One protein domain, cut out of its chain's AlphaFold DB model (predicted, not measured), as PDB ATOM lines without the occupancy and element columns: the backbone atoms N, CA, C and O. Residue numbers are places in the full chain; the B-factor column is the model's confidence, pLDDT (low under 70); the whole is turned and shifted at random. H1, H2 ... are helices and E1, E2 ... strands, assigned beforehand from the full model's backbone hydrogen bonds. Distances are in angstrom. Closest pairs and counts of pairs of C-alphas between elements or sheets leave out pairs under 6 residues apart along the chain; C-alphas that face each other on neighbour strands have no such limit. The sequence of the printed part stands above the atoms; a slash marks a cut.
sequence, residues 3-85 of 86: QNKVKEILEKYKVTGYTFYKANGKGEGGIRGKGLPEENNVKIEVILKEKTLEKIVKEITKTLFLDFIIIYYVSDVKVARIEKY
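What this domain is: This is residues 3 to 85 of the 86 residues of an uncharacterized protein of Thaumarchaeota archaeon (UniProt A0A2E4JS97). A narrow ribbon of two antiparallel strands, E1 and E4, has the small hairpin E2 and E3 at one end; H1 lies beside E4, with H2 packed on H1. Residues 65 to 85, with no named element, reach the opposite end at Glu 83. The 83 printed residues run H1 E1 E2 E3 E4 H2, mixed helices and strands, with 41 in named elements, under half. The whole is only just compact, close to loose, radius of gyration of the C-alphas 14.1 A, and spans 41 by 27 by 20 A.

Where its parts are: H1, residues 3 to 12, begins at C-alpha 3 (50.992, 7.682, -5.274) and measures 14.3 A. E1 is 19 to 23, 12.5 A; E2 25 to 27 and E3 30 to 32, 6.7 A each; E4 41 to 45, 13.3 A. H2, 50 to 64, 20.6 A, ends at (56.441, 16.389, -2.348).

How they stand to each other: H1 and H2 touch, H2 with residues 56 to 60 alone, at a steep tilt of 43 degrees, opposite ways; their closest C-alphas, Ile 9 and Ile 56, are 7.0 A apart. E1 and E4 are antiparallel at 152 degrees, N 21 and O 43 within hydrogen-bond range at 2.9 A. E1 runs on into E2 at 78 degrees; in the hairpin E2 and E3, N 27 and O 30 are 3.0 A apart. H2 and E1 are apart. Every O i to N i+4 pair is within range in H1, 10 of 11 in H2.

The domain as a whole: The farthest C-alphas, Gly 35 and Glu 83, are 41.5 A apart. The printed part has no cut, and no link is long. Residues 33 to 38 are under pLDDT 70.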
ATOM      1  N   GLN A   3      52.391   8.057  -5.495       90.12
ATOM      2  CA  GLN A   3      50.992   7.682  -5.274       90.12
ATOM      3  C   GLN A   3      50.691   7.310  -3.813       90.12
ATOM      4  O   GLN A   3      49.696   7.771  -3.260       90.12
ATOM      5  N   ASN A   4      51.556   6.513  -3.177       92.25
ATOM      6  CA  ASN A   4      51.348   6.073  -1.794       92.25
ATOM      7  C   ASN A   4      51.468   7.246  -0.818       92.25
ATOM      8  O   ASN A   4      50.634   7.381   0.067       92.25
ATOM      9  N   LYS A   5      52.430   8.150  -1.045       93.62
ATOM     10  CA  LYS A   5      52.589   9.362  -0.227       93.62
ATOM     11  C   LYS A   5      51.362  10.270  -0.320       93.62
ATOM     12  O   LYS A   5      50.903  10.787   0.690       93.62
ATOM     13  N   VAL A   6      50.790  10.442  -1.517       94.69
ATOM     14  CA  VAL A   6      49.545  11.215  -1.662       94.69
ATOM     15  C   VAL A   6      48.386  10.510  -0.961       94.69
ATOM     16  O   VAL A   6      47.641  11.165  -0.240       94.69
ATOM     17  N   LYS A   7      48.255   9.186  -1.102       95.38
ATOM     18  CA  LYS A   7      47.229   8.404  -0.397       95.38
ATOM     19  C   LYS A   7      47.309   8.591   1.124       95.38
ATOM     20  O   LYS A   7      46.288   8.876   1.737       95.38
ATOM     21  N   GLU A   8      48.502   8.506   1.705       96.12
ATOM     22  CA  GLU A   8      48.732   8.722   3.142       96.12
ATOM     23  C   GLU A   8      48.293  10.127   3.591       96.12
ATOM     24  O   GLU A   8      47.637  10.273   4.624       96.12
ATOM     25  N   ILE A   9      48.587  11.162   2.796       96.31
ATOM     26  CA  ILE A   9      48.121  12.531   3.068       96.31
ATOM     27  C   ILE A   9      46.587  12.588   3.019       96.31
ATOM     28  O   ILE A   9      45.964  13.114   3.938       96.31
ATOM     29  N   LEU A  10      45.953  12.029   1.986       95.81
ATOM     30  CA  LEU A  10      44.489  12.031   1.863       95.81
ATOM     31  C   LEU A  10      43.814  11.303   3.040       95.81
ATOM     32  O   LEU A  10      42.845  11.813   3.608       95.81
ATOM     33  N   GLU A  11      44.356  10.161   3.463       95.38
ATOM     34  CA  GLU A  11      43.870   9.400   4.621       95.38
ATOM     35  C   GLU A  11      44.023  10.184   5.931       95.38
ATOM     36  O   GLU A  11      43.083  10.247   6.727       95.38
ATOM     37  N   LYS A  12      45.153  10.874   6.127       96.56
ATOM     38  CA  LYS A  12      45.384  11.760   7.281       96.56
ATOM     39  C   LYS A  12      44.323  12.859   7.396       96.56
ATOM     40  O   LYS A  12      43.903  13.192   8.505       96.56
ATOM     41  N   TYR A  13      43.858  13.401   6.269       95.62
ATOM     42  CA  TYR A  13      42.784  14.403   6.228       95.62
ATOM     43  C   TYR A  13      41.374  13.804   6.155       95.62
ATOM     44  O   TYR A  13      40.406  14.551   6.012       95.62
ATOM     45  N   LYS A  14      41.236  12.481   6.323       95.19
ATOM     46  CA  LYS A  14      39.959  11.748   6.311       95.19
ATOM     47  C   LYS A  14      39.175  11.905   5.006       95.19
ATOM     48  O   LYS A  14      37.946  11.838   5.013       95.19
ATOM     49  N   VAL A  15      39.876  12.111   3.894       95.94
ATOM     50  CA  VAL A  15      39.268  12.190   2.565       95.94
ATOM     51  C   VAL A  15      38.543  10.883   2.260       95.94
ATOM     52  O   VAL A  15      39.092   9.797   2.419       95.94
ATOM     53  N   THR A  16      37.293  10.995   1.825       92.56
ATOM     54  CA  THR A  16      36.369   9.859   1.699       92.56
ATOM     55  C   THR A  16      36.517   9.083   0.394       92.56
ATOM     56  O   THR A  16      36.040   7.954   0.297       92.56
ATOM     57  N   GLY A  17      37.174   9.660  -0.613       93.44
ATOM     58  CA  GLY A  17      37.418   8.996  -1.885       93.44
ATOM     59  C   GLY A  17      38.374   9.765  -2.788       93.44
ATOM     60  O   GLY A  17      38.483  10.986  -2.720       93.44
ATOM     61  N   TYR A  18      39.060   9.023  -3.648       95.94
ATOM     62  CA  TYR A  18      39.950   9.525  -4.690       95.94
ATOM     63  C   TYR A  18      39.953   8.539  -5.860       95.94
ATOM     64  O   TYR A  18      39.630   7.362  -5.691       95.94
ATOM     65  N   THR A  19      40.352   9.006  -7.039       96.00
ATOM     66  CA  THR A  19      40.522   8.165  -8.230       96.00
ATOM     67  C   THR A  19      41.945   8.286  -8.753       96.00
ATOM     68  O   THR A  19      42.489   9.387  -8.839       96.00
ATOM     69  N   PHE A  20      42.547   7.149  -9.108       93.44
ATOM     70  CA  PHE A  20      43.870   7.077  -9.719       93.44
ATOM     71  C   PHE A  20      43.772   6.674 -11.184       93.44
ATOM     72  O   PHE A  20      43.087   5.711 -11.524       93.44
ATOM     73  N   TYR A  21      44.539   7.354 -12.030       92.19
ATOM     74  CA  TYR A  21      44.717   7.003 -13.432       92.19
ATOM     75  C   TYR A  21      46.203   6.838 -13.727       92.19
ATOM     76  O   TYR A  21      47.031   7.640 -13.284       92.19
ATOM     77  N   LYS A  22      46.541   5.826 -14.527       89.56
ATOM     78  CA  LYS A  22      47.856   5.774 -15.171       89.56
ATOM     79  C   LYS A  22      47.922   6.885 -16.212       89.56
ATOM     80  O   LYS A  22      46.976   7.064 -16.978       89.56
ATOM     81  N   ALA A  23      49.025   7.620 -16.237       88.06
ATOM     82  CA  ALA A  23      49.228   8.717 -17.167       88.06
ATOM     83  C   ALA A  23      50.638   8.670 -17.759       88.06
ATOM     84  O   ALA A  23      51.605   8.336 -17.081       88.06
ATOM     85  N   ASN A  24      50.749   9.086 -19.017       85.62
ATOM     86  CA  ASN A  24      52.016   9.304 -19.708       85.62
ATOM     87  C   ASN A  24      52.096  10.776 -20.099       85.62
ATOM     88  O   ASN A  24      51.069  11.442 -20.235       85.62
ATOM     89  N   GLY A  25      53.301  11.307 -20.274       84.88
ATOM     90  CA  GLY A  25      53.425  12.711 -20.643       84.88
ATOM     91  C   GLY A  25      54.853  13.182 -20.815       84.88
ATOM     92  O   GLY A  25      55.809  12.485 -20.481       84.88
ATOM     93  N   LYS A  26      54.978  14.398 -21.344       82.88
ATOM     94  CA  LYS A  26      56.238  15.124 -21.468       82.88
ATOM     95  C   LYS A  26      56.151  16.397 -20.638       82.88
ATOM     96  O   LYS A  26      55.196  17.151 -20.790       82.88
ATOM     97  N   GLY A  27      57.150  16.625 -19.799       82.38
ATOM     98  CA  GLY A  27      57.355  17.888 -19.096       82.38
ATOM     99  C   GLY A  27      58.769  18.405 -19.322       82.38
ATOM    100  O   GLY A  27      59.512  17.869 -20.147       82.38
ATOM    101  N   GLU A  28      59.154  19.422 -18.556       74.88
ATOM    102  CA  GLU A  28      60.516  19.970 -18.570       74.88
ATOM    103  C   GLU A  28      61.565  18.901 -18.221       74.88
ATOM    104  O   GLU A  28      62.591  18.792 -18.881       74.88
ATOM    105  N   GLY A  29      61.244  18.006 -17.280       72.12
ATOM    106  CA  GLY A  29      62.075  16.850 -16.923       72.12
ATOM    107  C   GLY A  29      62.067  15.687 -17.930       72.12
ATOM    108  O   GLY A  29      62.494  14.590 -17.578       72.12
ATOM    109  N   GLY A  30      61.551  15.881 -19.149       78.25
ATOM    110  CA  GLY A  30      61.546  14.874 -20.217       78.25
ATOM    111  C   GLY A  30      60.239  14.084 -20.358       78.25
ATOM    112  O   GLY A  30      59.179  14.482 -19.871       78.25
ATOM    113  N   ILE A  31      60.301  12.974 -21.103       74.75
ATOM    114  CA  ILE A  31      59.151  12.097 -21.380       74.75
ATOM    115  C   ILE A  31      59.113  10.971 -20.346       74.75
ATOM    116  O   ILE A  31      60.097  10.254 -20.191       74.75
ATOM    117  N   ARG A  32      57.961  10.772 -19.700       73.25
ATOM    118  CA  ARG A  32      57.689   9.642 -18.802       73.25
ATOM    119  C   ARG A  32      56.593   8.742 -19.369       73.25
ATOM    120  O   ARG A  32      55.644   9.227 -19.994       73.25
ATOM    121  N   GLY A  33      56.750   7.438 -19.148       66.81
ATOM    122  CA  GLY A  33      55.815   6.403 -19.597       66.81
ATOM    123  C   GLY A  33      56.049   5.838 -21.001       66.81
ATOM    124  O   GLY A  33      55.108   5.409 -21.668       66.81
ATOM    125  N   LYS A  34      57.305   5.857 -21.471       62.78
ATOM    126  CA  LYS A  34      57.754   5.124 -22.672       62.78
ATOM    127  C   LYS A  34      58.590   3.871 -22.356       62.78
ATOM    128  O   LYS A  34      58.900   3.130 -23.283       62.78
ATOM    129  N   GLY A  35      58.965   3.664 -21.092       68.62
ATOM    130  CA  GLY A  35      59.765   2.534 -20.616       68.62
ATOM    131  C   GLY A  35      58.956   1.566 -19.751       68.62
ATOM    132  O   GLY A  35      57.850   1.169 -20.120       68.62
ATOM    133  N   LEU A  36      59.507   1.160 -18.604       61.75
ATOM    134  CA  LEU A  36      58.860   0.187 -17.717       61.75
ATOM    135  C   LEU A  36      57.555   0.746 -17.113       61.75
ATOM    136  O   LEU A  36      57.456   1.950 -16.870       61.75
ATOM    137  N   PRO A  37      56.554  -0.103 -16.793       60.22
ATOM    138  CA  PRO A  37      55.278   0.344 -16.222       60.22
ATOM    139  C   PRO A  37      55.400   1.192 -14.945       60.22
ATOM    140  O   PRO A  37      54.496   1.972 -14.640       60.22
ATOM    141  N   GLU A  38      56.502   1.032 -14.214       64.06
ATOM    142  CA  GLU A  38      56.827   1.746 -12.974       64.06
ATOM    143  C   GLU A  38      57.316   3.187 -13.209       64.06
ATOM    144  O   GLU A  38      57.345   3.992 -12.280       64.06
ATOM    145  N   GLU A  39      57.630   3.543 -14.458       70.50
ATOM    146  CA  GLU A  39      58.055   4.886 -14.878       70.50
ATOM    147  C   GLU A  39      56.885   5.783 -15.306       70.50
ATOM    148  O   GLU A  39      57.083   6.931 -15.720       70.50
ATOM    149  N   ASN A  40      55.656   5.264 -15.248       77.75
ATOM    150  CA  ASN A  40      54.469   6.020 -15.621       77.75
ATOM    151  C   ASN A  40      54.147   7.091 -14.576       77.75
ATOM    152  O   ASN A  40      54.343   6.917 -13.371       77.75
ATOM    153  N   ASN A  41      53.575   8.194 -15.046       87.81
ATOM    154  CA  ASN A  41      52.975   9.169 -14.153       87.81
ATOM    155  C   ASN A  41      51.671   8.603 -13.574       87.81
ATOM    156  O   ASN A  41      51.023   7.717 -14.140       87.81
ATOM    157  N   VAL A  42      51.252   9.177 -12.452       90.75
ATOM    158  CA  VAL A  42      49.921   8.960 -11.890       90.75
ATOM    159  C   VAL A  42      49.170  10.280 -11.908       90.75
ATOM    160  O   VAL A  42      49.705  11.311 -11.501       90.75
ATOM    161  N   LYS A  43      47.925  10.250 -12.382       94.06
ATOM    162  CA  LYS A  43      46.974  11.338 -12.181       94.06
ATOM    163  C   LYS A  43      46.049  10.957 -11.034       94.06
ATOM    164  O   LYS A  43      45.557   9.830 -10.978       94.06
ATOM    165  N   ILE A  44      45.837  11.901 -10.129       95.19
ATOM    166  CA  ILE A  44      45.030  11.726  -8.928       95.19
ATOM    167  C   ILE A  44      43.916  12.761  -8.984       95.19
ATOM    168  O   ILE A  44      44.191  13.948  -9.130       95.19
ATOM    169  N   GLU A  45      42.672  12.310  -8.881       96.56
ATOM    170  CA  GLU A  45      41.504  13.183  -8.792       96.56
ATOM    171  C   GLU A  45      40.821  12.987  -7.444       96.56
ATOM    172  O   GLU A  45      40.582  11.857  -7.008       96.56
ATOM    173  N   VAL A  46      40.518  14.100  -6.782       96.06
ATOM    174  CA  VAL A  46      39.904  14.128  -5.456       96.06
ATOM    175  C   VAL A  46      38.864  15.239  -5.435       96.06
ATOM    176  O   VAL A  46      39.140  16.351  -5.879       96.06
ATOM    177  N   ILE A  47      37.677  14.941  -4.912       95.69
ATOM    178  CA  ILE A  47      36.626  15.933  -4.669       95.69
ATOM    179  C   ILE A  47      36.661  16.276  -3.185       95.69
ATOM    180  O   ILE A  47      36.554  15.385  -2.342       95.69
ATOM    181  N   LEU A  48      36.820  17.562  -2.879       94.38
ATOM    182  CA  LEU A  48      37.027  18.073  -1.527       94.38
ATOM    183  C   LEU A  48      36.188  19.322  -1.295       94.38
ATOM    184  O   LEU A  48      35.884  20.059  -2.235       94.38
ATOM    185  N   LYS A  49      35.884  19.607  -0.029       92.25
ATOM    186  CA  LYS A  49      35.465  20.955   0.369       92.25
ATOM    187  C   LYS A  49      36.674  21.886   0.385       92.25
ATOM    188  O   LYS A  49      37.779  21.478   0.740       92.25
ATOM    189  N   GLU A  50      36.444  23.160   0.093       90.62
ATOM    190  CA  GLU A  50      37.482  24.198   0.013       90.62
ATOM    191  C   GLU A  50      38.379  24.258   1.265       90.62
ATOM    192  O   GLU A  50      39.604  24.230   1.175       90.62
ATOM    193  N   LYS A  51      37.786  24.184   2.462       90.00
ATOM    194  CA  LYS A  51      38.539  24.177   3.730       90.00
ATOM    195  C   LYS A  51      39.517  22.998   3.862       90.00
ATOM    196  O   LYS A  51      40.530  23.103   4.557       90.00
ATOM    197  N   THR A  52      39.185  21.854   3.271       93.81
ATOM    198  CA  THR A  52      40.013  20.640   3.305       93.81
ATOM    199  C   THR A  52      41.062  20.676   2.193       93.81
ATOM    200  O   THR A  52      42.212  20.296   2.428       93.81
ATOM    201  N   LEU A  53      40.700  21.232   1.031       94.19
ATOM    202  CA  LEU A  53      41.590  21.486  -0.100       94.19
ATOM    203  C   LEU A  53      42.845  22.258   0.323       94.19
ATOM    204  O   LEU A  53      43.952  21.757   0.141       94.19
ATOM    205  N   GLU A  54      42.692  23.428   0.951       92.75
ATOM    206  CA  GLU A  54      43.827  24.289   1.328       92.75
ATOM    207  C   GLU A  54      44.873  23.564   2.188       92.75
ATOM    208  O   GLU A  54      46.083  23.714   1.995       92.75
ATOM    209  N   LYS A  55      44.412  22.739   3.136       95.31
ATOM    210  CA  LYS A  55      45.288  21.994   4.049       95.31
ATOM    211  C   LYS A  55      46.072  20.907   3.323       95.31
ATOM    212  O   LYS A  55      47.280  20.787   3.529       95.31
ATOM    213  N   ILE A  56      45.394  20.148   2.464       95.25
ATOM    214  CA  ILE A  56      46.009  19.072   1.681       95.25
ATOM    215  C   ILE A  56      47.032  19.649   0.706       95.25
ATOM    216  O   ILE A  56      48.153  19.149   0.642       95.25
ATOM    217  N   VAL A  57      46.686  20.730   0.003       93.50
ATOM    218  CA  VAL A  57      47.593  21.398  -0.943       93.50
ATOM    219  C   VAL A  57      48.852  21.865  -0.239       93.50
ATOM    220  O   VAL A  57      49.954  21.563  -0.686       93.50
ATOM    221  N   LYS A  58      48.706  22.539   0.905       94.31
ATOM    222  CA  LYS A  58      49.851  23.000   1.691       94.31
ATOM    223  C   LYS A  58      50.771  21.846   2.096       94.31
ATOM    224  O   LYS A  58      51.992  21.995   2.045       94.31
ATOM    225  N   GLU A  59      50.211  20.707   2.500       95.44
ATOM    226  CA  GLU A  59      51.001  19.534   2.882       95.44
ATOM    227  C   GLU A  59      51.691  18.879   1.681       95.44
ATOM    228  O   GLU A  59      52.889  18.604   1.760       95.44
ATOM    229  N   ILE A  60      50.994  18.705   0.555       94.06
ATOM    230  CA  ILE A  60      51.570  18.176  -0.690       94.06
ATOM    231  C   ILE A  60      52.721  19.064  -1.169       94.06
ATOM    232  O   ILE A  60      53.811  18.559  -1.434       94.06
ATOM    233  N   THR A  61      52.525  20.383  -1.229       92.38
ATOM    234  CA  THR A  61      53.569  21.314  -1.675       92.38
ATOM    235  C   THR A  61      54.783  21.269  -0.757       92.38
ATOM    236  O   THR A  61      55.912  21.205  -1.230       92.38
ATOM    237  N   LYS A  62      54.579  21.226   0.563       93.94
ATOM    238  CA  LYS A  62      55.690  21.165   1.522       93.94
ATOM    239  C   LYS A  62      56.465  19.844   1.462       93.94
ATOM    240  O   LYS A  62      57.662  19.844   1.727       93.94
ATOM    241  N   THR A  63      55.787  18.730   1.197       92.94
ATOM    242  CA  THR A  63      56.371  17.387   1.359       92.94
ATOM    243  C   THR A  63      56.816  16.736   0.058       92.94
ATOM    244  O   THR A  63      57.683  15.872   0.112       92.94
ATOM    245  N   LEU A  64      56.233  17.107  -1.088       91.56
ATOM    246  CA  LEU A  64      56.441  16.389  -2.348       91.56
ATOM    247  C   LEU A  64      57.034  17.244  -3.473       91.56
ATOM    248  O   LEU A  64      57.681  16.685  -4.350       91.56
ATOM    249  N   PHE A  65      56.857  18.569  -3.478       87.00
ATOM    250  CA  PHE A  65      57.329  19.396  -4.605       87.00
ATOM    251  C   PHE A  65      58.858  19.496  -4.698       87.00
ATOM    252  O   PHE A  65      59.374  19.795  -5.769       87.00
ATOM    253  N   LEU A  66      59.584  19.243  -3.603       86.56
ATOM    254  CA  LEU A  66      61.052  19.213  -3.619       86.56
ATOM    255  C   LEU A  66      61.604  17.949  -4.292       86.56
ATOM    256  O   LEU A  66      62.659  18.001  -4.914       86.56
ATOM    257  N   ASP A  67      60.874  16.836  -4.196       87.25
ATOM    258  CA  ASP A  67      61.361  15.513  -4.602       87.25
ATOM    259  C   ASP A  67      60.720  15.009  -5.906       87.25
ATOM    260  O   ASP A  67      61.202  14.055  -6.523       87.25
ATOM    261  N   PHE A  68      59.606  15.614  -6.334       87.19
ATOM    262  CA  PHE A  68      58.802  15.145  -7.460       87.19
ATOM    263  C   PHE A  68      58.358  16.291  -8.371       87.19
ATOM    264  O   PHE A  68      57.950  17.356  -7.916       87.19
ATOM    265  N   ILE A  69      58.324  16.022  -9.680       87.19
ATOM    266  CA  ILE A  69      57.660  16.899 -10.651       87.19
ATOM    267  C   ILE A  69      56.152  16.665 -10.539       87.19
ATOM    268  O   ILE A  69      55.662  15.582 -10.868       87.19
ATOM    269  N   ILE A  70      55.425  17.678 -10.073       89.25
ATOM    270  CA  ILE A  70      53.980  17.617  -9.842       89.25
ATOM    271  C   ILE A  70      53.297  18.733 -10.628       89.25
ATOM    272  O   ILE A  70      53.691  19.893 -10.555       89.25
ATOM    273  N   ILE A  71      52.237  18.371 -11.350       90.50
ATOM    274  CA  ILE A  71      51.266  19.323 -11.890       90.50
ATOM    275  C   ILE A  71      50.032  19.251 -11.002       90.50
ATOM    276  O   ILE A  71      49.516  18.165 -10.735       90.50
ATOM    277  N   TYR A  72      49.560  20.411 -10.562       91.69
ATOM    278  CA  TYR A  72      48.396  20.541  -9.704       91.69
ATOM    279  C   TYR A  72      47.458  21.614 -10.255       91.69
ATOM    280  O   TYR A  72      47.910  22.675 -10.679       91.69
ATOM    281  N   TYR A  73      46.157  21.337 -10.242       93.69
ATOM    282  CA  TYR A  73      45.121  22.285 -10.631       93.69
ATOM    283  C   TYR A  73      43.830  22.024  -9.849       93.69
ATOM    284  O   TYR A  73      43.597  20.916  -9.363       93.69
ATOM    285  N   VAL A  74      42.994  23.057  -9.746       95.00
ATOM    286  CA  VAL A  74      41.687  23.034  -9.073       95.00
ATOM    287  C   VAL A  74      40.619  23.448 -10.067       95.00
ATOM    288  O   VAL A  74      40.848  24.324 -10.897       95.00
ATOM    289  N   SER A  75      39.451  22.825  -9.962       95.12
ATOM    290  CA  SER A  75      38.238  23.263 -10.641       95.12
ATOM    291  C   SER A  75      37.055  23.070  -9.709       95.12
ATOM    292  O   SER A  75      36.972  22.050  -9.021       95.12
ATOM    293  N   ASP A  76      36.111  24.004  -9.749       94.75
ATOM    294  CA  ASP A  76      34.823  23.832  -9.089       94.75
ATOM    295  C   ASP A  76      33.991  22.774  -9.817       94.75
ATOM    296  O   ASP A  76      33.977  22.702 -11.050       94.75
ATOM    297  N   VAL A  77      33.285  21.945  -9.047       94.31
ATOM    298  CA  VAL A  77      32.400  20.891  -9.557       94.31
ATOM    299  C   VAL A  77      31.094  20.860  -8.770       94.31
ATOM    300  O   VAL A  77      31.065  21.111  -7.566       94.31
ATOM    301  N   LYS A  78      29.993  20.508  -9.440       93.25
ATOM    302  CA  LYS A  78      28.716  20.199  -8.781       93.25
ATOM    303  C   LYS A  78      28.583  18.688  -8.642       93.25
ATOM    304  O   LYS A  78      28.769  17.961  -9.614       93.25
ATOM    305  N   VAL A  79      28.237  18.217  -7.447       93.25
ATOM    306  CA  VAL A  79      28.101  16.787  -7.137       93.25
ATOM    307  C   VAL A  79      26.714  16.478  -6.591       93.25
ATOM    308  O   VAL A  79      26.132  17.285  -5.873       93.25
ATOM    309  N   ALA A  80      26.185  15.296  -6.909       92.94
ATOM    310  CA  ALA A  80      24.829  14.909  -6.511       92.94
ATOM    311  C   ALA A  80      24.675  14.626  -5.002       92.94
ATOM    312  O   ALA A  80      23.589  14.796  -4.463       92.94
ATOM    313  N   ARG A  81      25.738  14.166  -4.327       91.69
ATOM    314  CA  ARG A  81      25.741  13.778  -2.902       91.69
ATOM    315  C   ARG A  81      26.861  14.489  -2.148       91.69
ATOM    316  O   ARG A  81      27.901  13.893  -1.864       91.69
ATOM    317  N   ILE A  82      26.684  15.785  -1.904       89.00
ATOM    318  CA  ILE A  82      27.703  16.654  -1.293       89.00
ATOM    319  C   ILE A  82      28.120  16.189   0.109       89.00
ATOM    320  O   ILE A  82      29.268  16.359   0.514       89.00
ATOM    321  N   GLU A  83      27.211  15.543   0.832       89.06
ATOM    322  CA  GLU A  83      27.410  15.007   2.175       89.06
ATOM    323  C   GLU A  83      28.475  13.905   2.242       89.06
ATOM    324  O   GLU A  83      29.030  13.657   3.310       89.06
ATOM    325  N   LYS A  84      28.803  13.270   1.108       89.00
ATOM    326  CA  LYS A  84      29.852  12.246   1.035       89.00
ATOM    327  C   LYS A  84      31.268  12.814   1.026       89.00
ATOM    328  O   LYS A  84      32.202  12.033   1.177       89.00
ATOM    329  N   TYR A  85      31.445  14.119   0.832       88.12
ATOM    330  CA  TYR A  85      32.758  14.743   0.676       88.12
ATOM    331  C   TYR A  85      33.093  15.628   1.881       88.12
ATOM    332  O   TYR A  85      32.221  16.296   2.454       88.12
TER     333      TYR A  85